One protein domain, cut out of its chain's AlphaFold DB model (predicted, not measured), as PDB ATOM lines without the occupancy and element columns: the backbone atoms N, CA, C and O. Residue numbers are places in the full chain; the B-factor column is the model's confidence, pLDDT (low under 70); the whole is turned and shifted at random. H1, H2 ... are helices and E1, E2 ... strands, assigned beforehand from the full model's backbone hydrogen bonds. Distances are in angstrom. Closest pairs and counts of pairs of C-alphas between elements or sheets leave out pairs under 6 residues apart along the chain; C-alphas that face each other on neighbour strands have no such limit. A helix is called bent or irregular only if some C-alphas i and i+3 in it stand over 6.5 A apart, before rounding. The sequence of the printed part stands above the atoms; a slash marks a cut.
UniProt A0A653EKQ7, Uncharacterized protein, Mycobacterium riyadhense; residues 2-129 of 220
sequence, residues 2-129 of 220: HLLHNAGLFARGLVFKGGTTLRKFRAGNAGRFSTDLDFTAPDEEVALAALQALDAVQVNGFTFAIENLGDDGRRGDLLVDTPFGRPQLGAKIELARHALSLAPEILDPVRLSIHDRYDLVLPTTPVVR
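AT A GLANCE: This is residues 2 to 129 of the 220 residues of an uncharacterized protein of Mycobacterium riyadhense (UniProt A0A653EKQ7). Six strands, in the order E1 E2 E6 E5 E4 E3, form a strongly twisted sheet curled like part of a barrel, with helix H3 packed over E6 on its hollow side. The small pair E7 and E8 lies beyond the E1 edge, E8 next to E1, and H2 runs on from E1 past both sheets. The printed part has 128 residues, with four named helices and eight named strands in the order H1 E1 H2 E2 H3 E3 E4 E5 E6 E7 H4 E8. The class is mixed, helices and strands; the large sheet is mixed and the small one antiparallel. The whole is compact and rounded, with a radius of gyration of the C-alphas of 14.2 A and spans of 37 by 30 by 25 A.

HOW THE PARTS SIT: H1, residues 2 to 6, is close to but not clearly touching H3, residues 44 to 52; their closest C-alphas, those of Leu 4 and Ala 50, are 6.5 A apart. Edge strand E1, residues 15 to 17, is antiparallel to E2, residues 37 to 40, with N 17 and O 38 at 2.8 A. H2, residues 18 to 30, only grazes the large sheet, with its residues 18 to 21; its closest C-alphas to E2 are those of Gly 18 and Asp 38, 5.3 A apart. E2 is parallel to E6, residues 91 to 96, with N 39 and O 94 at 2.8 A. H3 is over E6 at a height over the sheet of 9.0 A and runs along the strands, at 10 degrees to E6 on the local plane; the closest C-alphas are those of Ala 47 and Leu 95, 6.1 A apart. E3, residues 57 to 59, E4, residues 62 to 67, E5, residues 75 to 81, and E6 form a meander, each strand the antiparallel neighbour of the one before, in three hairpins; N 59 and O 62, N 79 and O 65, and N 78 and O 91 are each 2.8 A apart. E7, residues 105 to 107, is antiparallel to E8, residues 125 to 127, with N 127 and O 105 at 2.8 A. The closest C-alphas of E1 and E8 are those of Phe 16 and Val 127, 4.7 A apart. H4, residues 113 to 117, is apart from H1, H2 and H3. Every O i to N i+4 pair is within hydrogen-bond range in H1 and H3; in H2 4 of 9 are, beside 5 of 10 O i to N i+3 pairs, and in H4 0 of 1, beside 2 of 2.

IN THESE COORDINATES: H1 begins at C-alpha 2, (82.719, 62.258, 60.883). H2 is 16.4 A long and irregular, with C-alphas 26 and 29 9.4 A apart; H3 is 12.3 A long. E4 is 16.2 A, E5 19.3 A and E6 16.3 A long. E8 ends at C-alpha 127, (80.854, 58.645, 47.146).

THE WHOLE: The two C-alphas farthest apart, those of Phe 84 and Ser 101, are 41.1 A apart. The printed part has no cut and no long link. Its mean pLDDT is 95.2, and no printed residue is under 70.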
ATOM      1  N   HIS A   2      83.266  62.742  59.612       92.00
ATOM      2  CA  HIS A   2      82.719  62.258  60.883       92.00
ATOM      3  C   HIS A   2      81.454  63.018  61.343       92.00
ATOM      4  O   HIS A   2      80.414  62.403  61.512       92.00
ATOM      5  N   LEU A   3      81.499  64.356  61.398       94.31
ATOM      6  CA  LEU A   3      80.344  65.198  61.753       94.31
ATOM      7  C   LEU A   3      79.090  64.937  60.902       94.31
ATOM      8  O   LEU A   3      78.001  64.751  61.431       94.31
ATOM      9  N   LEU A   4      79.253  64.862  59.579       96.81
ATOM     10  CA  LEU A   4      78.146  64.637  58.644       96.81
ATOM     11  C   LEU A   4      77.551  63.222  58.763       96.81
ATOM     12  O   LEU A   4      76.362  63.032  58.511       96.81
ATOM     13  N   HIS A   5      78.361  62.236  59.165       96.19
ATOM     14  CA  HIS A   5      77.884  60.894  59.508       96.19
ATOM     15  C   HIS A   5      77.117  60.876  60.824       96.19
ATOM     16  O   HIS A   5      76.028  60.314  60.864       96.19
ATOM     17  N   ASN A   6      77.624  61.544  61.861       94.94
ATOM     18  CA  ASN A   6      76.935  61.638  63.152       94.94
ATOM     19  C   ASN A   6      75.577  62.345  63.025       94.94
ATOM     20  O   ASN A   6      74.633  61.992  63.723       94.94
ATOM     21  N   ALA A   7      75.455  63.294  62.094       96.38
ATOM     22  CA  ALA A   7      74.191  63.944  61.749       96.38
ATOM     23  C   ALA A   7      73.252  63.077  60.872       96.38
ATOM     24  O   ALA A   7      72.173  63.528  60.489       96.38
ATOM     25  N   GLY A   8      73.649  61.853  60.501       97.25
ATOM     26  CA  GLY A   8      72.836  60.914  59.718       97.25
ATOM     27  C   GLY A   8      72.603  61.319  58.258       97.25
ATOM     28  O   GLY A   8      71.741  60.754  57.584       97.25
ATOM     29  N   LEU A   9      73.349  62.294  57.732       98.00
ATOM     30  CA  LEU A   9      73.022  62.936  56.452       98.00
ATOM     31  C   LEU A   9      73.281  62.036  55.241       98.00
ATOM     32  O   LEU A   9      72.555  62.101  54.251       98.00
ATOM     33  N   PHE A  10      74.271  61.149  55.329       97.25
ATOM     34  CA  PHE A  10      74.552  60.170  54.277       97.25
ATOM     35  C   PHE A  10      73.416  59.153  54.106       97.25
ATOM     36  O   PHE A  10      73.085  58.796  52.979       97.25
ATOM     37  N   ALA A  11      72.754  58.752  55.199       95.94
ATOM     38  CA  ALA A  11      71.571  57.889  55.141       95.94
ATOM     39  C   ALA A  11      70.351  58.601  54.525       95.94
ATOM     40  O   ALA A  11      69.451  57.950  54.003       95.94
ATOM     41  N   ARG A  12      70.345  59.941  54.540       96.75
ATOM     42  CA  ARG A  12      69.306  60.797  53.946       96.75
ATOM     43  C   ARG A  12      69.598  61.200  52.494       96.75
ATOM     44  O   ARG A  12      68.900  62.043  51.943       96.75
ATOM     45  N   GLY A  13      70.617  60.615  51.861       95.62
ATOM     46  CA  GLY A  13      70.912  60.828  50.439       95.62
ATOM     47  C   GLY A  13      71.961  61.900  50.132       95.62
ATOM     48  O   GLY A  13      72.137  62.247  48.963       95.62
ATOM     49  N   LEU A  14      72.690  62.405  51.135       98.25
ATOM     50  CA  LEU A  14      73.906  63.186  50.893       98.25
ATOM     51  C   LEU A  14      74.971  62.281  50.255       98.25
ATOM     52  O   LEU A  14      75.274  61.214  50.787       98.25
ATOM     53  N   VAL A  15      75.576  62.705  49.145       98.50
ATOM     54  CA  VAL A  15      76.662  61.952  48.491       98.50
ATOM     55  C   VAL A  15      77.888  62.832  48.327       98.50
ATOM     56  O   VAL A  15      77.790  63.949  47.821       98.50
ATOM     57  N   PHE A  16      79.057  62.328  48.721       98.50
ATOM     58  CA  PHE A  16      80.308  63.072  48.604       98.50
ATOM     59  C   PHE A  16      80.889  62.968  47.183       98.50
ATOM     60  O   PHE A  16      80.852  61.902  46.562       98.50
ATOM     61  N   LYS A  17      81.429  64.069  46.643       97.69
ATOM     62  CA  LYS A  17      81.996  64.130  45.284       97.69
ATOM     63  C   LYS A  17      83.185  65.091  45.160       97.69
ATOM     64  O   LYS A  17      83.791  65.514  46.143       97.69
ATOM     65  N   GLY A  18      83.584  65.383  43.922       95.75
ATOM     66  CA  GLY A  18      84.651  66.338  43.624       95.75
ATOM     67  C   GLY A  18      86.062  65.799  43.875       95.75
ATOM     68  O   GLY A  18      86.272  64.616  44.136       95.75
ATOM     69  N   GLY A  19      87.066  66.676  43.784       96.75
ATOM     70  CA  GLY A  19      88.482  66.272  43.876       96.75
ATOM     71  C   GLY A  19      88.877  65.717  45.248       96.75
ATOM     72  O   GLY A  19      89.794  64.904  45.363       96.75
ATOM     73  N   THR A  20      88.158  66.106  46.299       97.62
ATOM     74  CA  THR A  20      88.446  65.635  47.656       97.62
ATOM     75  C   THR A  20      88.001  64.191  47.863       97.62
ATOM     76  O   THR A  20      88.690  63.463  48.576       97.62
ATOM     77  N   THR A  21      86.960  63.712  47.167       97.44
ATOM     78  CA  THR A  21      86.661  62.266  47.160       97.44
ATOM     79  C   THR A  21      87.773  61.440  46.541       97.44
ATOM     80  O   THR A  21      88.153  60.425  47.119       97.44
ATOM     81  N   LEU A  22      88.348  61.893  45.420       97.19
ATOM     82  CA  LEU A  22      89.498  61.234  44.807       97.19
ATOM     83  C   LEU A  22      90.645  61.123  45.822       97.19
ATOM     84  O   LEU A  22      91.144  60.027  46.069       97.19
ATOM     85  N   ARG A  23      90.997  62.229  46.489       97.31
ATOM     86  CA  ARG A  23      92.053  62.240  47.513       97.31
ATOM     87  C   ARG A  23      91.752  61.313  48.697       97.31
ATOM     88  O   ARG A  23      92.662  60.648  49.182       97.31
ATOM     89  N   LYS A  24      90.518  61.297  49.207       97.31
ATOM     90  CA  LYS A  24      90.181  60.621  50.473       97.31
ATOM     91  C   LYS A  24      89.792  59.148  50.320       97.31
ATOM     92  O   LYS A  24      90.014  58.400  51.261       97.31
ATOM     93  N   PHE A  25      89.253  58.732  49.173       97.38
ATOM     94  CA  PHE A  25      88.650  57.399  48.997       97.38
ATOM     95  C   PHE A  25      89.283  56.553  47.891       97.38
ATOM     96  O   PHE A  25      88.919  55.394  47.745       97.38
ATOM     97  N   ARG A  26      90.212  57.102  47.095       95.94
ATOM     98  CA  ARG A  26      90.853  56.343  46.005       95.94
ATOM     99  C   ARG A  26      92.365  56.541  45.952       95.94
ATOM    100  O   ARG A  26      93.112  55.582  46.065       95.94
ATOM    101  N   ALA A  27      92.823  57.785  45.842       96.62
ATOM    102  CA  ALA A  27      94.233  58.087  45.610       96.62
ATOM    103  C   ALA A  27      95.093  58.137  46.883       96.62
ATOM    104  O   ALA A  27      96.295  57.895  46.815       96.62
ATOM    105  N   GLY A  28      94.523  58.491  48.040       96.19
ATOM    106  CA  GLY A  28      95.287  58.609  49.282       96.19
ATOM    107  C   GLY A  28      96.493  59.548  49.151       96.19
ATOM    108  O   GLY A  28      96.367  60.684  48.697       96.19
ATOM    109  N   ASN A  29      97.677  59.084  49.553       95.62
ATOM    110  CA  ASN A  29      98.923  59.850  49.447       95.62
ATOM    111  C   ASN A  29      99.406  60.058  47.997       95.62
ATOM    112  O   ASN A  29     100.141  61.012  47.759       95.62
ATOM    113  N   ALA A  30      98.972  59.227  47.044       94.69
ATOM    114  CA  ALA A  30      99.348  59.323  45.635       94.69
ATOM    115  C   ALA A  30      98.579  60.419  44.874       94.69
ATOM    116  O   ALA A  30      98.951  60.775  43.759       94.69
ATOM    117  N   GLY A  31      97.500  60.957  45.453       93.88
ATOM    118  CA  GLY A  31      96.752  62.079  44.881       93.88
ATOM    119  C   GLY A  31      97.228  63.429  45.414       93.88
ATOM    120  O   GLY A  31      97.798  63.518  46.498       93.88
ATOM    121  N   ARG A  32      96.910  64.525  44.719       95.81
ATOM    122  CA  ARG A  32      97.155  65.890  45.223       95.81
ATOM    123  C   ARG A  32      96.275  66.231  46.431       95.81
ATOM    124  O   ARG A  32      95.201  65.658  46.621       95.81
ATOM    125  N   PHE A  33      96.680  67.224  47.221       94.69
ATOM    126  CA  PHE A  33      95.784  67.817  48.214       94.69
ATOM    127  C   PHE A  33      94.587  68.511  47.541       94.69
ATOM    128  O   PHE A  33      94.682  69.044  46.430       94.69
ATOM    129  N   SER A  34      93.444  68.485  48.222       94.62
ATOM    130  CA  SER A  34      92.194  69.118  47.803       94.62
ATOM    131  C   SER A  34      91.463  69.609  49.049       94.62
ATOM    132  O   SER A  34      91.353  68.856  50.017       94.62
ATOM    133  N   THR A  35      91.030  70.869  49.033       93.50
ATOM    134  CA  THR A  35      90.448  71.563  50.193       93.50
ATOM    135  C   THR A  35      88.935  71.703  50.125       93.50
ATOM    136  O   THR A  35      88.286  71.676  51.162       93.50
ATOM    137  N   ASP A  36      88.376  71.812  48.920       96.06
ATOM    138  CA  ASP A  36      86.935  71.970  48.712       96.06
ATOM    139  C   ASP A  36      86.164  70.697  49.127       96.06
ATOM    140  O   ASP A  36      86.604  69.577  48.856       96.06
ATOM    141  N   LEU A  37      84.999  70.843  49.757       98.06
ATOM    142  CA  LEU A  37      84.059  69.764  50.042       98.06
ATOM    143  C   LEU A  37      82.843  69.888  49.121       98.06
ATOM    144  O   LEU A  37      81.969  70.719  49.344       98.06
ATOM    145  N   ASP A  38      82.777  69.040  48.099       98.06
ATOM    146  CA  ASP A  38      81.665  69.025  47.150       98.06
ATOM    147  C   ASP A  38      80.722  67.859  47.454       98.06
ATOM    148  O   ASP A  38      81.163  66.716  47.584       98.06
ATOM    149  N   PHE A  39      79.420  68.113  47.473       98.50
ATOM    150  CA  PHE A  39      78.390  67.099  47.674       98.50
ATOM    151  C   PHE A  39      77.295  67.193  46.616       98.50
ATOM    152  O   PHE A  39      77.102  68.225  45.973       98.50
ATOM    153  N   THR A  40      76.546  66.110  46.465       97.94
ATOM    154  CA  THR A  40      75.212  66.117  45.866       97.94
ATOM    155  C   THR A  40      74.183  66.014  46.988       97.94
ATOM    156  O   THR A  40      74.256  65.098  47.805       97.94
ATOM    157  N   ALA A  41      73.240  66.957  47.015       97.62
ATOM    158  CA  ALA A  41      72.136  67.029  47.969       97.62
ATOM    159  C   ALA A  41      70.900  67.626  47.268       97.62
ATOM    160  O   ALA A  41      70.700  68.842  47.308       97.62
ATOM    161  N   PRO A  42      70.099  66.825  46.545       95.69
ATOM    162  CA  PRO A  42      68.927  67.341  45.837       95.69
ATOM    163  C   PRO A  42      67.872  67.920  46.784       95.69
ATOM    164  O   PRO A  42      67.257  68.931  46.464       95.69
ATOM    165  N   ASP A  43      67.725  67.314  47.959       96.44
ATOM    166  CA  ASP A  43      66.860  67.773  49.041       96.44
ATOM    167  C   ASP A  43      67.443  69.031  49.722       96.44
ATOM    168  O   ASP A  43      68.610  69.043  50.130       96.44
ATOM    169  N   GLU A  44      66.640  70.097  49.821       95.69
ATOM    170  CA  GLU A  44      67.018  71.352  50.492       95.69
ATOM    171  C   GLU A  44      67.259  71.166  51.987       95.69
ATOM    172  O   GLU A  44      68.191  71.760  52.530       95.69
ATOM    173  N   GLU A  45      66.460  70.340  52.661       96.81
ATOM    174  CA  GLU A  45      66.599  70.127  54.100       96.81
ATOM    175  C   GLU A  45      67.909  69.408  54.411       96.81
ATOM    176  O   GLU A  45      68.594  69.743  55.377       96.81
ATOM    177  N   VAL A  46      68.298  68.448  53.567       97.62
ATOM    178  CA  VAL A  46      69.596  67.767  53.681       97.62
ATOM    179  C   VAL A  46      70.740  68.737  53.393       97.62
ATOM    180  O   VAL A  46      71.755  68.698  54.090       97.62
ATOM    181  N   ALA A  47      70.590  69.618  52.399       97.38
ATOM    182  CA  ALA A  47      71.606  70.615  52.077       97.38
ATOM    183  C   ALA A  47      71.819  71.614  53.226       97.38
ATOM    184  O   ALA A  47      72.960  71.837  53.633       97.38
ATOM    185  N   LEU A  48      70.735  72.155  53.787       96.75
ATOM    186  CA  LEU A  48      70.787  73.064  54.931       96.75
ATOM    187  C   LEU A  48      71.368  72.371  56.169       96.75
ATOM    188  O   LEU A  48      72.281  72.904  56.799       96.75
ATOM    189  N   ALA A  49      70.902  71.157  56.478       97.56
ATOM    190  CA  ALA A  49      71.396  70.393  57.618       97.56
ATOM    191  C   ALA A  49      72.893  70.058  57.495       97.56
ATOM    192  O   ALA A  49      73.595  70.016  58.501       97.56
ATOM    193  N   ALA A  50      73.411  69.857  56.278       97.81
ATOM    194  CA  ALA A  50      74.840  69.644  56.053       97.81
ATOM    195  C   ALA A  50      75.688  70.880  56.370       97.81
ATOM    196  O   ALA A  50      76.773  70.735  56.932       97.81
ATOM    197  N   LEU A  51      75.201  72.079  56.036       97.38
ATOM    198  CA  LEU A  51      75.871  73.326  56.406       97.38
ATOM    199  C   LEU A  51      75.820  73.525  57.925       97.38
ATOM    200  O   LEU A  51      76.857  73.720  58.549       97.38
ATOM    201  N   GLN A  52      74.646  73.360  58.537       96.12
ATOM    202  CA  GLN A  52      74.471  73.484  59.989       96.12
ATOM    203  C   GLN A  52      75.327  72.487  60.781       96.12
ATOM    204  O   GLN A  52      75.881  72.839  61.814       96.12
ATOM    205  N   ALA A  53      75.490  71.255  60.293       96.75
ATOM    206  CA  ALA A  53      76.318  70.238  60.944       96.75
ATOM    207  C   ALA A  53      77.830  70.537  60.900       96.75
ATOM    208  O   ALA A  53      78.613  69.835  61.546       96.75
ATOM    209  N   LEU A  54      78.256  71.516  60.099       96.06
ATOM    210  CA  LEU A  54      79.653  71.918  59.934       96.06
ATOM    211  C   LEU A  54      79.937  73.336  60.432       96.06
ATOM    212  O   LEU A  54      81.108  73.698  60.533       96.06
ATOM    213  N   ASP A  55      78.904  74.125  60.714       96.38
ATOM    214  CA  ASP A  55      79.052  75.503  61.159       96.38
ATOM    215  C   ASP A  55      79.170  75.598  62.686       96.38
ATOM    216  O   ASP A  55      78.517  74.857  63.421       96.38
ATOM    217  N   ALA A  56      80.031  76.505  63.149       94.12
ATOM    218  CA  ALA A  56      80.332  76.775  64.557       94.12
ATOM    219  C   ALA A  56      80.554  75.523  65.442       94.12
ATOM    220  O   ALA A  56      80.197  75.509  66.622       94.12
ATOM    221  N   VAL A  57      81.158  74.464  64.892       95.62
ATOM    222  CA  VAL A  57      81.324  73.169  65.571       95.62
ATOM    223  C   VAL A  57      82.783  72.886  65.901       95.62
ATOM    224  O   VAL A  57      83.682  73.162  65.107       95.62
ATOM    225  N   GLN A  58      83.027  72.283  67.064       94.12
ATOM    226  CA  GLN A  58      84.362  71.895  67.510       94.12
ATOM    227  C   GLN A  58      84.509  70.371  67.590       94.12
ATOM    228  O   GLN A  58      83.658  69.684  68.150       94.12
ATOM    229  N   VAL A  59      85.611  69.838  67.057       91.19
ATOM    230  CA  VAL A  59      85.968  68.411  67.123       91.19
ATOM    231  C   VAL A  59      87.464  68.271  67.358       91.19
ATOM    232  O   VAL A  59      88.261  68.739  66.551       91.19
ATOM    233  N   ASN A  60      87.861  67.592  68.438       88.12
ATOM    234  CA  ASN A  60      89.262  67.280  68.762       88.12
ATOM    235  C   ASN A  60      90.204  68.500  68.685       88.12
ATOM    236  O   ASN A  60      91.304  68.420  68.142       88.12
ATOM    237  N   GLY A  61      89.749  69.655  69.186       90.38
ATOM    238  CA  GLY A  61      90.511  70.910  69.171       90.38
ATOM    239  C   GLY A  61      90.475  71.684  67.847       90.38
ATOM    240  O   GLY A  61      91.026  72.780  67.791       90.38
ATOM    241  N   PHE A  62      89.818  71.165  66.809       93.69
ATOM    242  CA  PHE A  62      89.562  71.875  65.556       93.69
ATOM    243  C   PHE A  62      88.194  72.543  65.601       93.69
ATOM    244  O   PHE A  62      87.214  71.876  65.934       93.69
ATOM    245  N   THR A  63      88.116  73.811  65.215       95.88
ATOM    246  CA  THR A  63      86.846  74.536  65.082       95.88
ATOM    247  C   THR A  63      86.544  74.753  63.610       95.88
ATOM    248  O   THR A  63      87.405  75.207  62.857       95.88
ATOM    249  N   PHE A  64      85.327  74.423  63.202       96.31
ATOM    250  CA  PHE A  64      84.824  74.599  61.849       96.31
ATOM    251  C   PHE A  64      83.762  75.695  61.848       96.31
ATOM    252  O   PHE A  64      82.949  75.771  62.768       96.31
ATOM    253  N   ALA A  65      83.779  76.534  60.817       96.19
ATOM    254  CA  ALA A  65      82.762  77.551  60.589       96.19
ATOM    255  C   ALA A  65      82.511  77.717  59.090       96.19
ATOM    256  O   ALA A  65      83.401  77.454  58.270       96.19
ATOM    257  N   ILE A  66      81.305  78.155  58.740       97.19
ATOM    258  CA  ILE A  66      80.927  78.477  57.369       97.19
ATOM    259  C   ILE A  66      80.634  79.969  57.272       97.19
ATOM    260  O   ILE A  66      79.720  80.488  57.903       97.19
ATOM    261  N   GLU A  67      81.388  80.652  56.421       95.94
ATOM    262  CA  GLU A  67      81.217  82.078  56.146       95.94
ATOM    263  C   GLU A  67      80.890  82.318  54.668       95.94
ATOM    264  O   GLU A  67      80.975  81.412  53.834       95.94
ATOM    265  N   ASN A  68      80.520  83.557  54.331       95.69
ATOM    266  CA  ASN A  68      80.291  84.010  52.954       95.69
ATOM    267  C   ASN A  68      79.373  83.068  52.155       95.69
ATOM    268  O   ASN A  68      79.716  82.628  51.052       95.69
ATOM    269  N   LEU A  69      78.215  82.731  52.735       96.12
ATOM    270  CA  LEU A  69      77.212  81.925  52.048       96.12
ATOM    271  C   LEU A  69      76.797  82.607  50.740       96.12
ATOM    272  O   LEU A  69      76.518  83.803  50.705       96.12
ATOM    273  N   GLY A  70      76.773  81.831  49.660       91.12
ATOM    274  CA  GLY A  70      76.247  82.282  48.380       91.12
ATOM    275  C   GLY A  70      74.738  82.504  48.444       91.12
ATOM    276  O   GLY A  70      74.051  81.913  49.277       91.12
ATOM    277  N   ASP A  71      74.220  83.301  47.510       89.81
ATOM    278  CA  ASP A  71      72.803  83.692  47.450       89.81
ATOM    279  C   ASP A  71      71.830  82.499  47.423       89.81
ATOM    280  O   ASP A  71      70.683  82.612  47.847       89.81
ATOM    281  N   ASP A  72      72.274  81.345  46.916       90.25
ATOM    282  CA  ASP A  72      71.465  80.129  46.824       90.25
ATOM    283  C   ASP A  72      71.513  79.244  48.078       90.25
ATOM    284  O   ASP A  72      70.907  78.167  48.072       90.25
ATOM    285  N   GLY A  73      72.249  79.670  49.111       92.88
ATOM    286  CA  GLY A  73      72.389  78.976  50.388       92.88
ATOM    287  C   GLY A  73      73.060  77.607  50.291       92.88
ATOM    288  O   GLY A  73      72.886  76.788  51.186       92.88
ATOM    289  N   ARG A  74      73.786  77.308  49.204       95.75
ATOM    290  CA  ARG A  74      74.366  75.972  48.951       95.75
ATOM    291  C   ARG A  74      75.869  75.975  48.764       95.75
ATOM    292  O   ARG A  74      76.465  74.933  48.481       95.75
ATOM    293  N   ARG A  75      76.491  77.132  48.933       96.81
ATOM    294  CA  ARG A  75      77.934  77.291  48.872       96.81
ATOM    295  C   ARG A  75      78.394  78.231  49.965       96.81
ATOM    296  O   ARG A  75      77.745  79.244  50.181       96.81
ATOM    297  N   GLY A  76      79.520  77.926  50.592       97.19
ATOM    298  CA  GLY A  76      80.148  78.799  51.579       97.19
ATOM    299  C   GLY A  76      81.654  78.590  51.636       97.19
ATOM    300  O   GLY A  76      82.183  77.612  51.092       97.19
ATOM    301  N   ASP A  77      82.340  79.521  52.281       97.38
ATOM    302  CA  ASP A  77      83.739  79.382  52.652       97.38
ATOM    303  C   ASP A  77      83.824  78.555  53.938       97.38
ATOM    304  O   ASP A  77      83.157  78.852  54.923       97.38
ATOM    305  N   LEU A  78      84.627  77.492  53.912       97.06
ATOM    306  CA  LEU A  78      84.854  76.619  55.057       97.06
ATOM    307  C   LEU A  78      86.116  77.078  55.782       97.06
ATOM    308  O   LEU A  78      87.227  76.955  55.258       97.06
ATOM    309  N   LEU A  79      85.942  77.568  57.000       96.00
ATOM    310  CA  LEU A  79      87.037  77.921  57.888       96.00
ATOM    311  C   LEU A  79      87.353  76.760  58.822       96.00
ATOM    312  O   LEU A  79      86.457  76.060  59.294       96.00
ATOM    313  N   VAL A  80      88.645  76.566  59.079       95.31
ATOM    314  CA  VAL A  80      89.142  75.564  60.020       95.31
ATOM    315  C   VAL A  80      90.200  76.208  60.901       95.31
ATOM    316  O   VAL A  80      91.313  76.476  60.446       95.31
ATOM    317  N   ASP A  81      89.861  76.443  62.161       95.19
ATOM    318  CA  ASP A  81      90.827  76.823  63.184       95.19
ATOM    319  C   ASP A  81      91.419  75.575  63.822       95.19
ATOM    320  O   ASP A  81      90.720  74.597  64.098       95.19
ATOM    321  N   THR A  82      92.733  75.599  64.030       93.69
ATOM    322  CA  THR A  82      93.476  74.479  64.607       93.69
ATOM    323  C   THR A  82      94.273  74.948  65.822       93.69
ATOM    324  O   THR A  82      94.604  76.136  65.907       93.69
ATOM    325  N   PRO A  83      94.692  74.032  66.713       92.56
ATOM    326  CA  PRO A  83      95.609  74.362  67.806       92.56
ATOM    327  C   PRO A  83      96.958  74.940  67.339       92.56
ATOM    328  O   PRO A  83      97.684  75.530  68.131       92.56
ATOM    329  N   PHE A  84      97.295  74.783  66.055       91.88
ATOM    330  CA  PHE A  84      98.525  75.283  65.435       91.88
ATOM    331  C   PHE A  84      98.297  76.552  64.596       91.88
ATOM    332  O   PHE A  84      99.174  76.959  63.835       91.88
ATOM    333  N   GLY A  85      97.117  77.170  64.713       93.31
ATOM    334  CA  GLY A  85      96.704  78.339  63.941       93.31
ATOM    335  C   GLY A  85      95.810  78.001  62.746       93.31
ATOM    336  O   GLY A  85      95.499  76.839  62.467       93.31
ATOM    337  N   ARG A  86      95.368  79.045  62.039       92.56
ATOM    338  CA  ARG A  86      94.474  78.930  60.879       92.56
ATOM    339  C   ARG A  86      95.278  78.700  59.591       92.56
ATOM    340  O   ARG A  86      96.160  79.509  59.286       92.56
ATOM    341  N   PRO A  87      94.988  77.653  58.795       92.19
ATOM    342  CA  PRO A  87      95.620  77.460  57.496       92.19
ATOM    343  C   PRO A  87      95.322  78.632  56.553       92.19
ATOM    344  O   PRO A  87      94.171  79.015  56.370       92.19
ATOM    345  N   GLN A  88      96.349  79.157  55.883       88.94
ATOM    346  CA  GLN A  88      96.209  80.232  54.886       88.94
ATOM    347  C   GLN A  88      95.820  79.692  53.497       88.94
ATOM    348  O   GLN A  88      96.300  80.160  52.466       88.94
ATOM    349  N   LEU A  89      94.975  78.662  53.463       87.94
ATOM    350  CA  LEU A  89      94.510  78.021  52.240       87.94
ATOM    351  C   LEU A  89      92.986  77.983  52.251       87.94
ATOM    352  O   LEU A  89      92.388  77.377  53.136       87.94
ATOM    353  N   GLY A  90      92.368  78.612  51.252       89.88
ATOM    354  CA  GLY A  90      90.916  78.626  51.128       89.88
ATOM    355  C   GLY A  90      90.340  77.218  50.953       89.88
ATOM    356  O   GLY A  90      90.820  76.426  50.132       89.88
ATOM    357  N   ALA A  91      89.281  76.933  51.703       96.06
ATOM    358  CA  ALA A  91      88.422  75.777  51.518       96.06
ATOM    359  C   ALA A  91      86.989  76.265  51.307       96.06
ATOM    360  O   ALA A  91      86.580  77.288  51.852       96.06
ATOM    361  N   LYS A  92      86.230  75.546  50.487       97.12
ATOM    362  CA  LYS A  92      84.818  75.836  50.239       97.12
ATOM    363  C   LYS A  92      83.987  74.591  50.457       97.12
ATOM    364  O   LYS A  92      84.493  73.483  50.314       97.12
ATOM    365  N   ILE A  93      82.712  74.779  50.736       97.94
ATOM    366  CA  ILE A  93      81.709  73.721  50.694       97.94
ATOM    367  C   ILE A  93      80.694  74.030  49.590       97.94
ATOM    368  O   ILE A  93      80.320  75.190  49.423       97.94
ATOM    369  N   GLU A  94      80.281  73.026  48.813       98.00
ATOM    370  CA  GLU A  94      79.300  73.160  47.724       98.00
ATOM    371  C   GLU A  94      78.310  71.981  47.710       98.00
ATOM    372  O   GLU A  94      78.709  70.815  47.707       98.00
ATOM    373  N   LEU A  95      77.006  72.279  47.685       98.12
ATOM    374  CA  LEU A  95      75.894  71.323  47.786       98.12
ATOM    375  C   LEU A  95      75.093  71.326  46.475       98.12
ATOM    376  O   LEU A  95      74.126  72.076  46.304       98.12
ATOM    377  N   ALA A  96      75.469  70.476  45.522       95.94
ATOM    378  CA  ALA A  96      74.828  70.433  44.212       95.94
ATOM    379  C   ALA A  96      73.366  69.949  44.290       95.94
ATOM    380  O   ALA A  96      73.072  68.907  44.876       95.94
ATOM    381  N   ARG A  97      72.462  70.675  43.614       94.75
ATOM    382  CA  ARG A  97      71.019  70.361  43.503       94.75
ATOM    383  C   ARG A  97      70.724  69.133  42.640       94.75
ATOM    384  O   ARG A  97      69.685  68.500  42.770       94.75
ATOM    385  N   HIS A  98      71.604  68.821  41.695       90.12
ATOM    386  CA  HIS A  98      71.350  67.754  40.734       90.12
ATOM    387  C   HIS A  98      71.695  66.394  41.324       90.12
ATOM    388  O   HIS A  98      72.826  66.181  41.757       90.12
ATOM    389  N   ALA A  99      70.741  65.465  41.254       90.50
ATOM    390  CA  ALA A  99      70.991  64.063  41.546       90.50
ATOM    391  C   ALA A  99      72.076  63.485  40.625       90.50
ATOM    392  O   ALA A  99      72.227  63.903  39.468       90.50
ATOM    393  N   LEU A 100      72.813  62.510  41.156       94.25
ATOM    394  CA  LEU A 100      73.745  61.705  40.378       94.25
ATOM    395  C   LEU A 100      72.982  60.838  39.373       94.25
ATOM    396  O   LEU A 100      71.831  60.455  39.587       94.25
ATOM    397  N   SER A 101      73.630  60.565  38.250       95.31
ATOM    398  CA  SER A 101      73.105  59.715  37.182       95.31
ATOM    399  C   SER A 101      73.323  58.238  37.501       95.31
ATOM    400  O   SER A 101      72.580  57.394  37.003       95.31
ATOM    401  N   LEU A 102      74.336  57.931  38.315       96.69
ATOM    402  CA  LEU A 102      74.620  56.598  38.824       96.69
ATOM    403  C   LEU A 102      74.381  56.535  40.338       96.69
ATOM    404  O   LEU A 102      74.583  57.514  41.056       96.69
ATOM    405  N   ALA A 103      73.999  55.354  40.828       97.19
ATOM    406  CA  ALA A 103      73.985  55.086  42.261       97.19
ATOM    407  C   ALA A 103      75.407  55.240  42.839       97.19
ATOM    408  O   ALA A 103      76.363  54.814  42.183       97.19
ATOM    409  N   PRO A 104      75.567  55.846  44.029       97.88
ATOM    410  CA  PRO A 104      76.877  56.040  44.641       97.88
ATOM    411  C   PRO A 104      77.539  54.714  45.026       97.88
ATOM    412  O   PRO A 104      76.870  53.724  45.317       97.88
ATOM    413  N   GLU A 105      78.867  54.723  45.079       97.25
ATOM    414  CA  GLU A 105      79.668  53.648  45.670       97.25
ATOM    415  C   GLU A 105      79.837  53.909  47.171       97.25
ATOM    416  O   GLU A 105      80.132  55.033  47.574       97.25
ATOM    417  N   ILE A 106      79.684  52.882  48.004       98.06
ATOM    418  CA  ILE A 106      80.012  52.967  49.432       98.06
ATOM    419  C   ILE A 106      81.458  52.510  49.599       98.06
ATOM    420  O   ILE A 106      81.747  51.335  49.392       98.06
ATOM    421  N   LEU A 107      82.361  53.432  49.941       97.94
ATOM    422  CA  LEU A 107      83.791  53.136  50.062       97.94
ATOM    423  C   LEU A 107      84.326  53.456  51.455       97.94
ATOM    424  O   LEU A 107      83.931  54.448  52.079       97.94
ATOM    425  N   ASP A 108      85.292  52.654  51.892       97.44
ATOM    426  CA  ASP A 108      86.180  53.004  52.993       97.44
ATOM    427  C   ASP A 108      87.130  54.143  52.589       97.44
ATOM    428  O   ASP A 108      87.651  54.166  51.466       97.44
ATOM    429  N   PRO A 109      87.399  55.105  53.485       96.81
ATOM    430  CA  PRO A 109      88.467  56.072  53.282       96.81
ATOM    431  C   PRO A 109      89.824  55.367  53.161       96.81
ATOM    432  O   PRO A 109      90.150  54.483  53.953       96.81
ATOM    433  N   VAL A 110      90.669  55.816  52.229       96.69
ATOM    434  CA  VAL A 110      92.037  55.297  52.098       96.69
ATOM    435  C   VAL A 110      92.790  55.556  53.394       96.69
ATOM    436  O   VAL A 110      92.892  56.700  53.859       96.69
ATOM    437  N   ARG A 111      93.338  54.493  53.984       95.12
ATOM    438  CA  ARG A 111      94.053  54.600  55.249       95.12
ATOM    439  C   ARG A 111      95.377  55.334  55.063       95.12
ATOM    440  O   ARG A 111      96.207  54.937  54.256       95.12
ATOM    441  N   LEU A 112      95.589  56.391  55.844       95.06
ATOM    442  CA  LEU A 112      96.852  57.129  55.928       95.06
ATOM    443  C   LEU A 112      97.347  57.082  57.370       95.06
ATOM    444  O   LEU A 112      96.517  57.110  58.271       95.06
ATOM    445  N   SER A 113      98.660  57.070  57.608       94.38
ATOM    446  CA  SER A 113      99.241  56.962  58.962       94.38
ATOM    447  C   SER A 113      98.780  58.066  59.922       94.38
ATOM    448  O   SER A 113      98.658  57.850  61.119       94.38
ATOM    449  N   ILE A 114      98.450  59.257  59.409       91.56
ATOM    450  CA  ILE A 114      97.908  60.338  60.245       91.56
ATOM    451  C   ILE A 114      96.548  59.983  60.869       91.56
ATOM    452  O   ILE A 114      96.205  60.519  61.916       91.56
ATOM    453  N   HIS A 115      95.790  59.055  60.274       93.06
ATOM    454  CA  HIS A 115      94.507  58.614  60.819       93.06
ATOM    455  C   HIS A 115      94.674  57.777  62.102       93.06
ATOM    456  O   HIS A 115      93.723  57.691  62.864       93.06
ATOM    457  N   ASP A 116      95.864  57.221  62.391       91.88
ATOM    458  CA  ASP A 116      96.160  56.556  63.681       91.88
ATOM    459  C   ASP A 116      96.160  57.537  64.858       91.88
ATOM    460  O   ASP A 116      96.101  57.139  66.016       91.88
ATOM    461  N   ARG A 117      96.286  58.831  64.560       91.81
ATOM    462  CA  ARG A 117      96.303  59.913  65.547       91.81
ATOM    463  C   ARG A 117      94.925  60.526  65.750       91.81
ATOM    464  O   ARG A 117      94.788  61.455  66.534       91.81
ATOM    465  N   TYR A 118      93.936  60.076  64.985       88.38
ATOM    466  CA  TYR A 118      92.565  60.501  65.165       88.38
ATOM    467  C   TYR A 118      91.945  59.599  66.226       88.38
ATOM    468  O   TYR A 118      91.840  58.396  66.013       88.38
ATOM    469  N   ASP A 119      91.463  60.179  67.324       87.50
ATOM    470  CA  ASP A 119      90.657  59.464  68.328       87.50
ATOM    471  C   ASP A 119      89.227  59.183  67.811       87.50
ATOM    472  O   ASP A 119      88.241  59.261  68.539       87.50
ATOM    473  N   LEU A 120      89.091  58.926  66.506       87.38
ATOM    474  CA  LEU A 120      87.841  58.622  65.823       87.38
ATOM    475  C   LEU A 120      88.076  57.640  64.677       87.38
ATOM    476  O   LEU A 120      89.126  57.620  64.033       87.38
ATOM    477  N   VAL A 121      87.046  56.851  64.386       87.25
ATOM    478  CA  VAL A 121      87.017  55.969  63.220       87.25
ATOM    479  C   VAL A 121      86.446  56.745  62.040       87.25
ATOM    480  O   VAL A 121      85.418  57.417  62.157       87.25
ATOM    481  N   LEU A 122      87.119  56.674  60.890       89.44
ATOM    482  CA  LEU A 122      86.604  57.264  59.659       89.44
ATOM    483  C   LEU A 122      85.587  56.299  59.022       89.44
ATOM    484  O   LEU A 122      85.974  55.192  58.657       89.44
ATOM    485  N   PRO A 123      84.311  56.693  58.884       94.19
ATOM    486  CA  PRO A 123      83.251  55.801  58.413       94.19
ATOM    487  C   PRO A 123      83.285  55.565  56.895       94.19
ATOM    488  O   PRO A 123      83.647  56.457  56.114       94.19
ATOM    489  N   THR A 124      82.800  54.392  56.473       96.88
ATOM    490  CA  THR A 124      82.427  54.106  55.078       96.88
ATOM    491  C   THR A 124      81.443  55.155  54.581       96.88
ATOM    492  O   THR A 124      80.461  55.453  55.261       96.88
ATOM    493  N   THR A 125      81.680  55.734  53.408       98.31
ATOM    494  CA  THR A 125      80.918  56.899  52.940       98.31
ATOM    495  C   THR A 125      80.380  56.677  51.524       98.31
ATOM    496  O   THR A 125      81.136  56.209  50.672       98.31
ATOM    497  N   PRO A 126      79.117  57.052  51.236       98.31
ATOM    498  CA  PRO A 126      78.622  57.162  49.869       98.31
ATOM    499  C   PRO A 126      79.396  58.225  49.090       98.31
ATOM    500  O   PRO A 126      79.354  59.421  49.408       98.31
ATOM    501  N   VAL A 127      80.085  57.792  48.043       98.31
ATOM    502  CA  VAL A 127      80.854  58.645  47.146       98.31
ATOM    503  C   VAL A 127      80.388  58.479  45.708       98.31
ATOM    504  O   VAL A 127      79.898  57.428  45.294       98.31
ATOM    505  N   VAL A 128      80.569  59.529  44.915       97.88
ATOM    506  CA  VAL A 128      80.356  59.468  43.467       97.88
ATOM    507  C   VAL A 128      81.178  58.331  42.843       97.88
ATOM    508  O   VAL A 128      82.331  58.092  43.230       97.88
ATOM    509  N   ARG A 129      80.583  57.637  41.868       97.19
ATOM    510  CA  ARG A 129      81.269  56.624  41.058       97.19
ATOM    511  C   ARG A 129      82.350  57.240  40.183       97.19
ATOM    512  O   ARG A 129      82.252  58.408  39.793       97.19
TER     513      ARG A 129